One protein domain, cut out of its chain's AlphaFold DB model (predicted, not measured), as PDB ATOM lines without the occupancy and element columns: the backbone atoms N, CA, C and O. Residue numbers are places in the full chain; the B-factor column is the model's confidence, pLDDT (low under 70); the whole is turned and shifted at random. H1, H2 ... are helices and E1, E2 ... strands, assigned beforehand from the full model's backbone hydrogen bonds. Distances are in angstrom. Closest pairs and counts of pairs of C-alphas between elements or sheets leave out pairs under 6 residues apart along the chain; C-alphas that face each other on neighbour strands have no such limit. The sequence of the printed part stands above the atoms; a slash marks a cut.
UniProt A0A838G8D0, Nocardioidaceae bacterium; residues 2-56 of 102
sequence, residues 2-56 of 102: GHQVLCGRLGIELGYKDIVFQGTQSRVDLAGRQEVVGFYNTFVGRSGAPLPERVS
ATOM      1  N   GLY A   2      14.969 -40.153  24.956       95.12
ATOM      2  CA  GLY A   2      16.356 -39.681  25.144       95.12
ATOM      3  C   GLY A   2      17.156 -39.524  23.843       95.12
ATOM      4  O   GLY A   2      17.798 -38.499  23.641       95.12
ATOM      5  N   HIS A   3      17.015 -40.472  22.913       97.00
ATOM      6  CA  HIS A   3      17.594 -40.383  21.567       97.00
ATOM      7  C   HIS A   3      17.173 -39.135  20.778       97.00
ATOM      8  O   HIS A   3      18.009 -38.476  20.173       97.00
ATOM      9  N   GLN A   4      15.897 -38.750  20.817       96.62
ATOM     10  CA  GLN A   4      15.417 -37.563  20.093       96.62
ATOM     11  C   GLN A   4      16.000 -36.279  20.692       96.62
ATOM     12  O   GLN A   4      16.420 -35.387  19.960       96.62
ATOM     13  N   VAL A   5      16.086 -36.203  22.023       96.94
ATOM     14  CA  VAL A   5      16.753 -35.084  22.706       96.94
ATOM     15  C   VAL A   5      18.224 -35.013  22.297       96.94
ATOM     16  O   VAL A   5      18.729 -33.928  22.017       96.94
ATOM     17  N   LEU A   6      18.897 -36.161  22.219       96.50
ATOM     18  CA  LEU A   6      20.279 -36.251  21.766       96.50
ATOM     19  C   LEU A   6      20.432 -35.791  20.309       96.50
ATOM     20  O   LEU A   6      21.292 -34.961  20.039       96.50
ATOM     21  N   CYS A   7      19.564 -36.236  19.398       97.06
ATOM     22  CA  CYS A   7      19.534 -35.756  18.014       97.06
ATOM     23  C   CYS A   7      19.441 -34.227  17.947       97.06
ATOM     24  O   CYS A   7      20.294 -33.589  17.334       97.06
ATOM     25  N   GLY A   8      18.477 -33.632  18.656       95.81
ATOM     26  CA  GLY A   8      18.315 -32.176  18.687       95.81
ATOM     27  C   GLY A   8      19.539 -31.444  19.251       95.81
ATOM     28  O   GLY A   8      19.935 -30.405  18.729       95.81
ATOM     29  N   ARG A   9      20.200 -32.002  20.275       95.88
ATOM     30  CA  ARG A   9      21.455 -31.454  20.831       95.88
ATOM     31  C   ARG A   9      22.628 -31.524  19.851       95.88
ATOM     32  O   ARG A   9      23.533 -30.703  19.956       95.88
ATOM     33  N   LEU A  10      22.608 -32.483  18.930       95.62
ATOM     34  CA  LEU A  10      23.627 -32.678  17.896       95.62
ATOM     35  C   LEU A  10      23.321 -31.919  16.597       95.62
ATOM     36  O   LEU A  10      24.079 -32.038  15.640       95.62
ATOM     37  N   GLY A  11      22.230 -31.146  16.557       95.31
ATOM     38  CA  GLY A  11      21.805 -30.413  15.363       95.31
ATOM     39  C   GLY A  11      21.129 -31.285  14.300       95.31
ATOM     40  O   GLY A  11      20.933 -30.824  13.180       95.31
ATOM     41  N   ILE A  12      20.761 -32.524  14.634       96.38
ATOM     42  CA  ILE A  12      19.971 -33.392  13.758       96.38
ATOM     43  C   ILE A  12      18.514 -32.932  13.840       96.38
ATOM     44  O   ILE A  12      17.936 -32.865  14.929       96.38
ATOM     45  N   GLU A  13      17.924 -32.610  12.688       95.06
ATOM     46  CA  GLU A  13      16.559 -32.097  12.608       95.06
ATOM     47  C   GLU A  13      15.552 -33.130  13.123       95.06
ATOM     48  O   GLU A  13      15.616 -34.309  12.770       95.06
ATOM     49  N   LEU A  14      14.615 -32.680  13.960       95.44
ATOM     50  CA  LEU A  14      13.506 -33.493  14.444       95.44
ATOM     51  C   LEU A  14      12.258 -33.197  13.620       95.44
ATOM     52  O   LEU A  14      11.827 -32.050  13.528       95.44
ATOM     53  N   GLY A  15      11.649 -34.246  13.083       92.25
ATOM     54  CA  GLY A  15      10.417 -34.166  12.312       92.25
ATOM     55  C   GLY A  15       9.321 -35.057  12.878       92.25
ATOM     56  O   GLY A  15       9.571 -35.991  13.648       92.25
ATOM     57  N   TYR A  16       8.091 -34.776  12.457       90.69
ATOM     58  CA  TYR A  16       7.007 -35.741  12.574       90.69
ATOM     59  C   TYR A  16       7.251 -36.896  11.619       90.69
ATOM     60  O   TYR A  16       7.705 -36.704  10.487       90.69
ATOM     61  N   LYS A  17       6.914 -38.092  12.086       82.38
ATOM     62  CA  LYS A  17       6.897 -39.268  11.237       82.38
ATOM     63  C   LYS A  17       5.651 -39.240  10.348       82.38
ATOM     64  O   LYS A  17       4.558 -38.968  10.841       82.38
ATOM     65  N   ASP A  18       5.815 -39.560   9.065       68.94
ATOM     66  CA  ASP A  18       4.705 -39.563   8.095       68.94
ATOM     67  C   ASP A  18       3.688 -40.678   8.392       68.94
ATOM     68  O   ASP A  18       2.505 -40.566   8.079       68.94
ATOM     69  N   ILE A  19       4.148 -41.741   9.062       66.69
ATOM     70  CA  ILE A  19       3.329 -42.819   9.616       66.69
ATOM     71  C   ILE A  19       3.733 -42.999  11.078       66.69
ATOM     72  O   ILE A  19       4.904 -43.224  11.386       66.69
ATOM     73  N   VAL A  20       2.766 -42.903  11.990       63.78
ATOM     74  CA  VAL A  20       3.009 -43.104  13.420       63.78
ATOM     75  C   VAL A  20       3.241 -44.594  13.684       63.78
ATOM     76  O   VAL A  20       2.340 -45.407  13.490       63.78
ATOM     77  N   PHE A  21       4.425 -44.949  14.181       61.75
ATOM     78  CA  PHE A  21       4.693 -46.297  14.679       61.75
ATOM     79  C   PHE A  21       4.357 -46.368  16.171       61.75
ATOM     80  O   PHE A  21       5.156 -45.986  17.028       61.75
ATOM     81  N   GLN A  22       3.143 -46.831  16.476       64.62
ATOM     82  CA  GLN A  22       2.716 -47.232  17.819       64.62
ATOM     83  C   GLN A  22       2.560 -48.752  17.833       64.62
ATOM     84  O   GLN A  22       1.549 -49.276  17.367       64.62
ATOM     85  N   GLY A  23       3.575 -49.459  18.335       73.12
ATOM     86  CA  GLY A  23       3.568 -50.923  18.373       73.12
ATOM     87  C   GLY A  23       3.847 -51.567  17.014       73.12
ATOM     88  O   GLY A  23       3.271 -52.603  16.693       73.12
ATOM     89  N   THR A  24       4.713 -50.954  16.204       82.38
ATOM     90  CA  THR A  24       5.126 -51.510  14.910       82.38
ATOM     91  C   THR A  24       6.491 -52.168  15.033       82.38
ATOM     92  O   THR A  24       7.430 -51.569  15.559       82.38
ATOM     93  N   GLN A  25       6.591 -53.393  14.524       91.06
ATOM     94  CA  GLN A  25       7.853 -54.086  14.321       91.06
ATOM     95  C   GLN A  25       8.404 -53.719  12.937       91.06
ATOM     96  O   GLN A  25       7.667 -53.757  11.951       91.06
ATOM     97  N   SER A  26       9.680 -53.354  12.857       91.50
ATOM     98  CA  SER A  26      10.346 -53.013  11.597       91.50
ATOM     99  C   SER A  26      11.738 -53.618  11.536       91.50
ATOM    100  O   SER A  26      12.400 -53.782  12.559       91.50
ATOM    101  N   ARG A  27      12.197 -53.904  10.317       94.56
ATOM    102  CA  ARG A  27      13.603 -54.210  10.055       94.56
ATOM    103  C   ARG A  27      14.387 -52.920   9.902       94.56
ATOM    104  O   ARG A  27      13.921 -52.002   9.229       94.56
ATOM    105  N   VAL A  28      15.550 -52.861  10.531       94.44
ATOM    106  CA  VAL A  28      16.476 -51.733  10.452       94.44
ATOM    107  C   VAL A  28      17.894 -52.238  10.235       94.44
ATOM    108  O   VAL A  28      18.253 -53.311  10.713       94.44
ATOM    109  N   ASP A  29      18.702 -51.452   9.527       93.38
ATOM    110  CA  ASP A  29      20.142 -51.681   9.454       93.38
ATOM    111  C   ASP A  29      20.832 -50.963  10.621       93.38
ATOM    112  O   ASP A  29      20.731 -49.739  10.745       93.38
ATOM    113  N   LEU A  30      21.509 -51.720  11.483       91.81
ATOM    114  CA  LEU A  30      22.368 -51.215  12.546       91.81
ATOM    115  C   LEU A  30      23.806 -51.640  12.245       91.81
ATOM    116  O   LEU A  30      24.204 -52.767  12.524       91.81
ATOM    117  N   ALA A  31      24.583 -50.723  11.665       77.69
ATOM    118  CA  ALA A  31      25.999 -50.935  11.352       77.69
ATOM    119  C   ALA A  31      26.272 -52.204  10.507       77.69
ATOM    120  O   ALA A  31      27.226 -52.938  10.751       77.69
ATOM    121  N   GLY A  32      25.434 -52.457   9.496       84.69
ATOM    122  CA  GLY A  32      25.544 -53.596   8.582       84.69
ATOM    123  C   GLY A  32      24.832 -54.862   9.059       84.69
ATOM    124  O   GLY A  32      24.860 -55.877   8.358       84.69
ATOM    125  N   ARG A  33      24.185 -54.827  10.230       90.31
ATOM    126  CA  ARG A  33      23.346 -55.916  10.743       90.31
ATOM    127  C   ARG A  33      21.874 -55.572  10.574       90.31
ATOM    128  O   ARG A  33      21.442 -54.476  10.911       90.31
ATOM    129  N   GLN A  34      21.103 -56.522  10.057       95.12
ATOM    130  CA  GLN A  34      19.658 -56.378   9.906       95.12
ATOM    131  C   GLN A  34      18.964 -56.857  11.177       95.12
ATOM    132  O   GLN A  34      19.004 -58.045  11.484       95.12
ATOM    133  N   GLU A  35      18.309 -55.941  11.881       96.88
ATOM    134  CA  GLU A  35      17.701 -56.198  13.185       96.88
ATOM    135  C   GLU A  35      16.197 -55.919  13.143       96.88
ATOM    136  O   GLU A  35      15.739 -54.955  12.523       96.88
ATOM    137  N   VAL A  36      15.411 -56.784  13.783       97.06
ATOM    138  CA  VAL A  36      13.951 -56.666  13.865       97.06
ATOM    139  C   VAL A  36      13.595 -56.015  15.199       97.06
ATOM    140  O   VAL A  36      13.762 -56.627  16.250       97.06
ATOM    141  N   VAL A  37      13.105 -54.773  15.168       96.69
ATOM    142  CA  VAL A  37      12.947 -53.935  16.368       96.69
ATOM    143  C   VAL A  37      11.562 -53.289  16.471       96.69
ATOM    144  O   VAL A  37      10.895 -53.022  15.468       96.69
ATOM    145  N   GLY A  38      11.134 -53.009  17.702       95.31
ATOM    146  CA  GLY A  38       9.868 -52.353  18.025       95.31
ATOM    147  C   GLY A  38       9.975 -50.833  18.159       95.31
ATOM    148  O   GLY A  38      10.858 -50.316  18.844       95.31
ATOM    149  N   PHE A  39       9.023 -50.106  17.573       93.44
ATOM    150  CA  PHE A  39       8.932 -48.645  17.646       93.44
ATOM    151  C   PHE A  39       7.666 -48.158  18.372       93.44
ATOM    152  O   PHE A  39       6.566 -48.683  18.172       93.44
ATOM    153  N   TYR A  40       7.841 -47.112  19.189       90.50
ATOM    154  CA  TYR A  40       6.783 -46.402  19.922       90.50
ATOM    155  C   TYR A  40       7.058 -44.891  19.906       90.50
ATOM    156  O   TYR A  40       7.348 -44.267  20.929       90.50
ATOM    157  N   ASN A  41       7.034 -44.278  18.723       89.00
ATOM    158  CA  ASN A  41       7.399 -42.874  18.566       89.00
ATOM    159  C   ASN A  41       6.592 -42.160  17.479       89.00
ATOM    160  O   ASN A  41       6.258 -42.715  16.438       89.00
ATOM    161  N   THR A  42       6.339 -40.876  17.734       89.31
ATOM    162  CA  THR A  42       5.671 -39.958  16.795       89.31
ATOM    163  C   THR A  42       6.661 -39.006  16.116       89.31
ATOM    164  O   THR A  42       6.411 -38.531  15.013       89.31
ATOM    165  N   PHE A  43       7.800 -38.745  16.766       92.69
ATOM    166  CA  PHE A  43       8.882 -37.905  16.251       92.69
ATOM    167  C   PHE A  43      10.102 -38.750  15.895       92.69
ATOM    168  O   PHE A  43      10.310 -39.816  16.484       92.69
ATOM    169  N   VAL A  44      10.928 -38.266  14.978       94.56
ATOM    170  CA  VAL A  44      12.167 -38.929  14.559       94.56
ATOM    171  C   VAL A  44      13.219 -37.886  14.186       94.56
ATOM    172  O   VAL A  44      12.873 -36.796  13.733       94.56
ATOM    173  N   GLY A  45      14.495 -38.198  14.412       96.12
ATOM    174  CA  GLY A  45      15.594 -37.414  13.844       96.12
ATOM    175  C   GLY A  45      15.802 -37.781  12.379       96.12
ATOM    176  O   GLY A  45      15.689 -38.958  12.051       96.12
ATOM    177  N   ARG A  46      16.117 -36.823  11.505       95.56
ATOM    178  CA  ARG A  46      16.423 -37.096  10.093       95.56
ATOM    179  C   ARG A  46      17.832 -36.661   9.720       95.56
ATOM    180  O   ARG A  46      18.235 -35.524   9.967       95.56
ATOM    181  N   SER A  47      18.589 -37.565   9.108       89.19
ATOM    182  CA  SER A  47      19.912 -37.255   8.577       89.19
ATOM    183  C   SER A  47      19.766 -36.490   7.260       89.19
ATOM    184  O   SER A  47      19.477 -37.084   6.225       89.19
ATOM    185  N   GLY A  48      19.948 -35.171   7.299       81.06
ATOM    186  CA  GLY A  48      19.949 -34.317   6.099       81.06
ATOM    187  C   GLY A  48      21.075 -33.280   6.067       81.06
ATOM    188  O   GLY A  48      21.432 -32.788   5.001       81.06
ATOM    189  N   ALA A  49      21.668 -32.980   7.223       81.56
ATOM    190  CA  ALA A  49      22.782 -32.053   7.369       81.56
ATOM    191  C   ALA A  49      24.089 -32.807   7.686       81.56
ATOM    192  O   ALA A  49      24.041 -33.933   8.193       81.56
ATOM    193  N   PRO A  50      25.259 -32.193   7.430       91.19
ATOM    194  CA  PRO A  50      26.534 -32.719   7.902       91.19
ATOM    195  C   PRO A  50      26.505 -32.960   9.415       91.19
ATOM    196  O   PRO A  50      26.085 -32.095  10.183       91.19
ATOM    197  N   LEU A  51      26.961 -34.138   9.836       94.00
ATOM    198  CA  LEU A  51      27.057 -34.486  11.250       94.00
ATOM    199  C   LEU A  51      28.289 -33.826  11.891       94.00
ATOM    200  O   LEU A  51      29.288 -33.597  11.200       94.00
ATOM    201  N   PRO A  52      28.261 -33.553  13.210       94.19
ATOM    202  CA  PRO A  52      29.456 -33.150  13.942       94.19
ATOM    203  C   PRO A  52      30.590 -34.178  13.807       94.19
ATOM    204  O   PRO A  52      30.355 -35.364  13.564       94.19
ATOM    205  N   GLU A  53      31.834 -33.739  14.009       94.94
ATOM    206  CA  GLU A  53      32.989 -34.642  13.979       94.94
ATOM    207  C   GLU A  53      32.794 -35.802  14.970       94.94
ATOM    208  O   GLU A  53      32.353 -35.600  16.103       94.94
ATOM    209  N   ARG A  54      33.159 -37.021  14.549       95.12
ATOM    210  CA  ARG A  54      33.062 -38.257  15.354       95.12
ATOM    211  C   ARG A  54      31.636 -38.656  15.739       95.12
ATOM    212  O   ARG A  54      31.465 -39.504  16.613       95.12
ATOM    213  N   VAL A  55      30.633 -38.074  15.087       96.38
ATOM    214  CA  VAL A  55      29.244 -38.516  15.179       96.38
ATOM    215  C   VAL A  55      28.895 -39.304  13.929       96.38
ATOM    216  O   VAL A  55      29.099 -38.841  12.808       96.38
ATOM    217  N   SER A  56      28.343 -40.495  14.123       95.69
ATOM    218  CA  SER A  56      27.766 -41.306  13.057       95.69
ATOM    219  C   SER A  56      26.316 -41.646  13.380       95.69
ATOM    220  O   SER A  56      25.885 -41.610  14.536       95.69
TER     221      SER A  56
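AT A GLANCE: This is residues 2 to 56 of the 102 residues of a protein of Nocardioidaceae bacterium (UniProt A0A838G8D0). A single long hairpin of two strands, E1 and E2, bends sharply into an open arch, with the short helix H1 packed at the end where E1 begins and E2 ends. The last residues, 47 to 56, follow E2 as a tail with no named element. The printed part has 55 residues with one named helix and two named strands, in the order H1, E1, E2; the sheet has the order E1, E2 and is antiparallel, and the class is mostly strand. The whole is only just loose, close to compact, with a radius of gyration of the C-alphas of 12.3 A, and spans 32 by 26 by 19 A.

HOW THE PARTS SIT: H1, residues 2 to 9, has every O i to N i+4 pair within hydrogen-bond range. A tight link of 3 residues joins it to E1, residues 13 to 30, and their closest C-alphas, those of Gly 8 and Leu 14, are 6.5 A apart. E1 bends by 127 degrees at residue 23. A tight link of 2 residues leads to E2, residues 33 to 46, which bends by 128 degrees at residue 42. E1 and E2 form a hairpin, antiparallel at 164 degrees; N 15 and O 44 are 2.9 A apart and N 30 and O 33 are 2.8 A apart, both within hydrogen-bond range. The closest C-alphas of H1 and E2, those of Cys 7 and Gly 45, are 6.0 A apart.

IN THESE COORDINATES: H1 begins at C-alpha 2, (16.356, -39.681, 25.144), and measures 10.6 A from first to last C-alpha. E1 measures 20.0 A and ends at C-alpha 30, (22.368, -51.215, 12.546). E2 measures 20.1 A and ends at C-alpha 46, (16.423, -37.096, 10.093).

THE WHOLE: The two C-alphas farthest apart, those of Gly 23 and Glu 53, are 33.9 A apart. The printed part has no cut, and neither link is long. The mean pLDDT of the printed part is 89.8; residues 18 to 22, in E1, are under 70.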